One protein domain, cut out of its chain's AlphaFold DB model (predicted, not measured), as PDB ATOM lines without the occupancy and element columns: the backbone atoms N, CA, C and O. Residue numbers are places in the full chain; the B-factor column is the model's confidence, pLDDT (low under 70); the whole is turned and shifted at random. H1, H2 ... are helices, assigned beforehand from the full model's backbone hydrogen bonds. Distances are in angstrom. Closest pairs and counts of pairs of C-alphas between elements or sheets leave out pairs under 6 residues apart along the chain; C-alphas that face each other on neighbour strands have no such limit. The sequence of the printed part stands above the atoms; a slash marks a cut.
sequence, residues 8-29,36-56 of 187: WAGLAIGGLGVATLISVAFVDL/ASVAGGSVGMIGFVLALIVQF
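AT A GLANCE: This is residues 8 to 29 and 36 to 56 of the 187 residues of an uncharacterized protein of Streptomyces sp. MA5143a (UniProt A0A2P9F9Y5). What is the main picture? The long helix H2 stands side by side with a second long helix, H1, running opposite ways, as the two arms of a narrow, open V with little contact between them. They come nearest around Ala 25 and Val 38, close to the cut, while residues 8 to 20 of H1 and 43 to 56 of H2 stand free. How is it made up? The printed part has 43 residues with two named helices, H1 then H2, and no named strand: all helix. It is loose, with a radius of gyration of the C-alphas of 12.2 A, and flat, spanning 36 by 25 by 5 A.

IN THESE COORDINATES: Where is the longest helix? H2 is residues 36 to 56, 30.2 A from C-alpha 36 at (-36.182, 2.917, -17.658) to C-alpha 56 at (-39.898, -19.999, -36.939). Where is the other? H1 is residues 8 to 27, 28.5 A from first to last C-alpha, and begins with C-alpha 8 at (-57.324, -16.708, -32.846).

HOW THE PARTS SIT: How does H1 stand to H2? They are close but not clearly touching, with 1 pair of C-alphas within 8 A, the closest, those of Ala 25 and Val 38, 7.7 A apart. They run opposite ways at a shallow tilt of 12 degrees, 14.9 A centre to centre. What do the backbones show? In H1 and H2 every O i to N i+4 pair is within hydrogen-bond range.

THE WHOLE: How large is it? The two C-alphas farthest apart, those of Leu 29 and Phe 56, are 36.5 A apart. Where is the cut? Residues 30 to 35 are not printed, and C-alphas 29 and 36 are 12.5 A apart across the cut. Where is confidence low? The mean pLDDT of the printed part is 71.8, and residues 23 to 29, 36 to 39 and 53 are under 70.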
ATOM      1  N   TRP A   8     -56.541 -17.498 -33.798       75.81
ATOM      2  CA  TRP A   8     -57.324 -16.708 -32.846       75.81
ATOM      3  C   TRP A   8     -56.888 -16.932 -31.398       75.81
ATOM      4  O   TRP A   8     -56.793 -15.970 -30.641       75.81
ATOM      5  N   ALA A   9     -56.568 -18.173 -31.022       72.31
ATOM      6  CA  ALA A   9     -56.072 -18.484 -29.682       72.31
ATOM      7  C   ALA A   9     -54.714 -17.815 -29.402       72.31
ATOM      8  O   ALA A   9     -54.537 -17.201 -28.351       72.31
ATOM      9  N   GLY A  10     -53.785 -17.863 -30.365       71.31
ATOM     10  CA  GLY A  10     -52.500 -17.163 -30.255       71.31
ATOM     11  C   GLY A  10     -52.668 -15.646 -30.127       71.31
ATOM     12  O   GLY A  10     -52.026 -15.020 -29.284       71.31
ATOM     13  N   LEU A  11     -53.591 -15.067 -30.901       76.62
ATOM     14  CA  LEU A  11     -53.910 -13.640 -30.835       76.62
ATOM     15  C   LEU A  11     -54.523 -13.247 -29.480       76.62
ATOM     16  O   LEU A  11     -54.155 -12.218 -28.919       76.62
ATOM     17  N   ALA A  12     -55.421 -14.069 -28.934       77.25
ATOM     18  CA  ALA A  12     -56.073 -13.812 -27.653       77.25
ATOM     19  C   ALA A  12     -55.086 -13.876 -26.479       77.25
ATOM     20  O   ALA A  12     -55.090 -12.990 -25.626       77.25
ATOM     21  N   ILE A  13     -54.204 -14.880 -26.456       80.44
ATOM     22  CA  ILE A  13     -53.194 -15.037 -25.398       80.44
ATOM     23  C   ILE A  13     -52.158 -13.909 -25.477       80.44
ATOM     24  O   ILE A  13     -51.827 -13.306 -24.455       80.44
ATOM     25  N   GLY A  14     -51.693 -13.579 -26.687       77.56
ATOM     26  CA  GLY A  14     -50.781 -12.458 -26.907       77.56
ATOM     27  C   GLY A  14     -51.400 -11.120 -26.498       77.56
ATOM     28  O   GLY A  14     -50.784 -10.356 -25.757       77.56
ATOM     29  N   GLY A  15     -52.643 -10.865 -26.912       79.19
ATOM     30  CA  GLY A  15     -53.384  -9.656 -26.550       79.19
ATOM     31  C   GLY A  15     -53.612  -9.531 -25.044       79.19
ATOM     32  O   GLY A  15     -53.408  -8.452 -24.489       79.19
ATOM     33  N   LEU A  16     -53.957 -10.631 -24.368       79.94
ATOM     34  CA  LEU A  16     -54.129 -10.650 -22.915       79.94
ATOM     35  C   LEU A  16     -52.808 -10.351 -22.192       79.94
ATOM     36  O   LEU A  16     -52.785  -9.519 -21.288       79.94
ATOM     37  N   GLY A  17     -51.698 -10.959 -22.623       76.25
ATOM     38  CA  GLY A  17     -50.373 -10.691 -22.053       76.25
ATOM     39  C   GLY A  17     -49.965  -9.219 -22.176       76.25
ATOM     40  O   GLY A  17     -49.546  -8.608 -21.193       76.25
ATOM     41  N   VAL A  18     -50.172  -8.624 -23.355       78.12
ATOM     42  CA  VAL A  18     -49.893  -7.202 -23.605       78.12
ATOM     43  C   VAL A  18     -50.800  -6.297 -22.768       78.12
ATOM     44  O   VAL A  18     -50.306  -5.367 -22.135       78.12
ATOM     45  N   ALA A  19     -52.102  -6.583 -22.697       73.00
ATOM     46  CA  ALA A  19     -53.040  -5.800 -21.892       73.00
ATOM     47  C   ALA A  19     -52.678  -5.829 -20.399       73.00
ATOM     48  O   ALA A  19     -52.703  -4.791 -19.744       73.00
ATOM     49  N   THR A  20     -52.265  -6.989 -19.882       73.12
ATOM     50  CA  THR A  20     -51.856  -7.138 -18.476       73.12
ATOM     51  C   THR A  20     -50.597  -6.318 -18.173       73.12
ATOM     52  O   THR A  20     -50.550  -5.610 -17.169       73.12
ATOM     53  N   LEU A  21     -49.605  -6.346 -19.071       70.06
ATOM     54  CA  LEU A  21     -48.387  -5.527 -18.982       70.06
ATOM     55  C   LEU A  21     -48.698  -4.024 -18.993       70.06
ATOM     56  O   LEU A  21     -48.147  -3.277 -18.186       70.06
ATOM     57  N   ILE A  22     -49.610  -3.591 -19.865       73.94
ATOM     58  CA  ILE A  22     -50.040  -2.191 -19.952       73.94
ATOM     59  C   ILE A  22     -50.780  -1.774 -18.673       73.94
ATOM     60  O   ILE A  22     -50.468  -0.733 -18.103       73.94
ATOM     61  N   SER A  23     -51.723  -2.578 -18.172       69.25
ATOM     62  CA  SER A  23     -52.471  -2.257 -16.949       69.25
ATOM     63  C   SER A  23     -51.573  -2.146 -15.714       69.25
ATOM     64  O   SER A  23     -51.749  -1.218 -14.928       69.25
ATOM     65  N   VAL A  24     -50.583  -3.033 -15.563       66.12
ATOM     66  CA  VAL A  24     -49.592  -2.945 -14.476       66.12
ATOM     67  C   VAL A  24     -48.731  -1.686 -14.616       66.12
ATOM     68  O   VAL A  24     -48.443  -1.038 -13.615       66.12
ATOM     69  N   ALA A  25     -48.384  -1.291 -15.845       64.38
ATOM     70  CA  ALA A  25     -47.608  -0.078 -16.084       64.38
ATOM     71  C   ALA A  25     -48.362   1.207 -15.696       64.38
ATOM     72  O   ALA A  25     -47.731   2.138 -15.221       64.38
ATOM     73  N   PHE A  26     -49.690   1.275 -15.858       62.97
ATOM     74  CA  PHE A  26     -50.472   2.487 -15.554       62.97
ATOM     75  C   PHE A  26     -50.877   2.647 -14.077       62.97
ATOM     76  O   PHE A  26     -51.146   3.769 -13.652       62.97
ATOM     77  N   VAL A  27     -50.932   1.564 -13.291       59.78
ATOM     78  CA  VAL A  27     -51.349   1.606 -11.870       59.78
ATOM     79  C   VAL A  27     -50.246   2.143 -10.946       59.78
ATOM     80  O   VAL A  27     -50.544   2.585  -9.840       59.78
ATOM     81  N   ASP A  28     -48.997   2.189 -11.408       53.16
ATOM     82  CA  ASP A  28     -47.841   2.550 -10.586       53.16
ATOM     83  C   ASP A  28     -47.012   3.651 -11.273       53.16
ATOM     84  O   ASP A  28     -45.861   3.468 -11.647       53.16
ATOM     85  N   LEU A  29     -47.638   4.808 -11.535       49.56
ATOM     86  CA  LEU A  29     -47.016   5.926 -12.261       49.56
ATOM     87  C   LEU A  29     -46.587   7.064 -11.336       49.56
ATOM     88  O   LEU A  29     -46.952   8.229 -11.493       49.56
ATOM     89  N   ALA A  36     -37.355   3.607 -17.123       62.38
ATOM     90  CA  ALA A  36     -36.182   2.917 -17.658       62.38
ATOM     91  C   ALA A  36     -36.402   1.396 -17.752       62.38
ATOM     92  O   ALA A  36     -36.032   0.773 -18.749       62.38
ATOM     93  N   SER A  37     -37.062   0.807 -16.749       60.62
ATOM     94  CA  SER A  37     -37.362  -0.629 -16.726       60.62
ATOM     95  C   SER A  37     -38.389  -1.019 -17.795       60.62
ATOM     96  O   SER A  37     -38.190  -1.986 -18.533       60.62
ATOM     97  N   VAL A  38     -39.443  -0.213 -17.959       63.41
ATOM     98  CA  VAL A  38     -40.498  -0.460 -18.953       63.41
ATOM     99  C   VAL A  38     -39.975  -0.296 -20.384       63.41
ATOM    100  O   VAL A  38     -40.292  -1.114 -21.254       63.41
ATOM    101  N   ALA A  39     -39.125   0.705 -20.636       69.56
ATOM    102  CA  ALA A  39     -38.498   0.892 -21.943       69.56
ATOM    103  C   ALA A  39     -37.598  -0.300 -22.313       69.56
ATOM    104  O   ALA A  39     -37.727  -0.855 -23.408       69.56
ATOM    105  N   GLY A  40     -36.750  -0.753 -21.382       70.25
ATOM    106  CA  GLY A  40     -35.896  -1.926 -21.581       70.25
ATOM    107  C   GLY A  40     -36.694  -3.211 -21.823       70.25
ATOM    108  O   GLY A  40     -36.391  -3.958 -22.755       70.25
ATOM    109  N   GLY A  41     -37.762  -3.433 -21.049       74.56
ATOM    110  CA  GLY A  41     -38.646  -4.590 -21.211       74.56
ATOM    111  C   GLY A  41     -39.352  -4.618 -22.569       74.56
ATOM    112  O   GLY A  41     -39.423  -5.666 -23.209       74.56
ATOM    113  N   SER A  42     -39.800  -3.459 -23.052       71.06
ATOM    114  CA  SER A  42     -40.482  -3.332 -24.347       71.06
ATOM    115  C   SER A  42     -39.542  -3.645 -25.515       71.06
ATOM    116  O   SER A  42     -39.888  -4.430 -26.400       71.06
ATOM    117  N   VAL A  43     -38.327  -3.088 -25.497       73.50
ATOM    118  CA  VAL A  43     -37.307  -3.350 -26.529       73.50
ATOM    119  C   VAL A  43     -36.871  -4.817 -26.502       73.50
ATOM    120  O   VAL A  43     -36.768  -5.442 -27.558       73.50
ATOM    121  N   GLY A  44     -36.685  -5.391 -25.310       77.88
ATOM    122  CA  GLY A  44     -36.368  -6.809 -25.145       77.88
ATOM    123  C   GLY A  44     -37.462  -7.726 -25.697       77.88
ATOM    124  O   GLY A  44     -37.158  -8.689 -26.399       77.88
ATOM    125  N   MET A  45     -38.734  -7.401 -25.454       81.56
ATOM    126  CA  MET A  45     -39.874  -8.184 -25.941       81.56
ATOM    127  C   MET A  45     -40.014  -8.100 -27.465       81.56
ATOM    128  O   MET A  45     -40.200  -9.126 -28.116       81.56
ATOM    129  N   ILE A  46     -39.816  -6.915 -28.054       76.62
ATOM    130  CA  ILE A  46     -39.782  -6.739 -29.514       76.62
ATOM    131  C   ILE A  46     -38.635  -7.552 -30.130       76.62
ATOM    132  O   ILE A  46     -38.855  -8.290 -31.092       76.62
ATOM    133  N   GLY A  47     -37.430  -7.466 -29.558       76.06
ATOM    134  CA  GLY A  47     -36.272  -8.242 -30.008       76.06
ATOM    135  C   GLY A  47     -36.504  -9.751 -29.907       76.06
ATOM    136  O   GLY A  47     -36.182 -10.490 -30.836       76.06
ATOM    137  N   PHE A  48     -37.133 -10.205 -28.824       80.00
ATOM    138  CA  PHE A  48     -37.482 -11.608 -28.623       80.00
ATOM    139  C   PHE A  48     -38.519 -12.101 -29.642       80.00
ATOM    140  O   PHE A  48     -38.328 -13.148 -30.258       80.00
ATOM    141  N   VAL A  49     -39.582 -11.332 -29.885       76.69
ATOM    142  CA  VAL A  49     -40.603 -11.671 -30.890       76.69
ATOM    143  C   VAL A  49     -39.998 -11.707 -32.296       76.69
ATOM    144  O   VAL A  49     -40.272 -12.639 -33.048       76.69
ATOM    145  N   LEU A  50     -39.128 -10.755 -32.645       74.75
ATOM    146  CA  LEU A  50     -38.409 -10.760 -33.923       74.75
ATOM    147  C   LEU A  50     -37.496 -11.983 -34.062       74.75
ATOM    148  O   LEU A  50     -37.492 -12.612 -35.118       74.75
ATOM    149  N   ALA A  51     -36.774 -12.365 -33.003       73.31
ATOM    150  CA  ALA A  51     -35.946 -13.568 -33.001       73.31
ATOM    151  C   ALA A  51     -36.787 -14.834 -33.226       73.31
ATOM    152  O   ALA A  51     -36.400 -15.693 -34.014       73.31
ATOM    153  N   LEU A  52     -37.971 -14.922 -32.612       73.00
ATOM    154  CA  LEU A  52     -38.908 -16.021 -32.853       73.00
ATOM    155  C   LEU A  52     -39.456 -16.014 -34.287       73.00
ATOM    156  O   LEU A  52     -39.558 -17.074 -34.899       73.00
ATOM    157  N   ILE A  53     -39.771 -14.847 -34.853       69.25
ATOM    158  CA  ILE A  53     -40.227 -14.737 -36.247       69.25
ATOM    159  C   ILE A  53     -39.115 -15.145 -37.220       69.25
ATOM    160  O   ILE A  53     -39.397 -15.826 -38.198       69.25
ATOM    161  N   VAL A  54     -37.853 -14.798 -36.963       70.94
ATOM    162  CA  VAL A  54     -36.730 -15.262 -37.797       70.94
ATOM    163  C   VAL A  54     -36.513 -16.769 -37.633       70.94
ATOM    164  O   VAL A  54     -36.324 -17.470 -38.624       70.94
ATOM    165  N   GLN A  55     -36.592 -17.278 -36.403       78.56
ATOM    166  CA  GLN A  55     -36.361 -18.690 -36.100       78.56
ATOM    167  C   GLN A  55     -37.466 -19.610 -36.645       78.56
ATOM    168  O   GLN A  55     -37.174 -20.725 -37.071       78.56
ATOM    169  N   PHE A  56     -38.728 -19.164 -36.628       71.75
ATOM    170  CA  PHE A  56     -39.898 -19.999 -36.939       71.75
ATOM    171  C   PHE A  56     -40.726 -19.519 -38.143       71.75
ATOM    172  O   PHE A  56     -41.526 -20.282 -38.680       71.75
TER     173      PHE A  56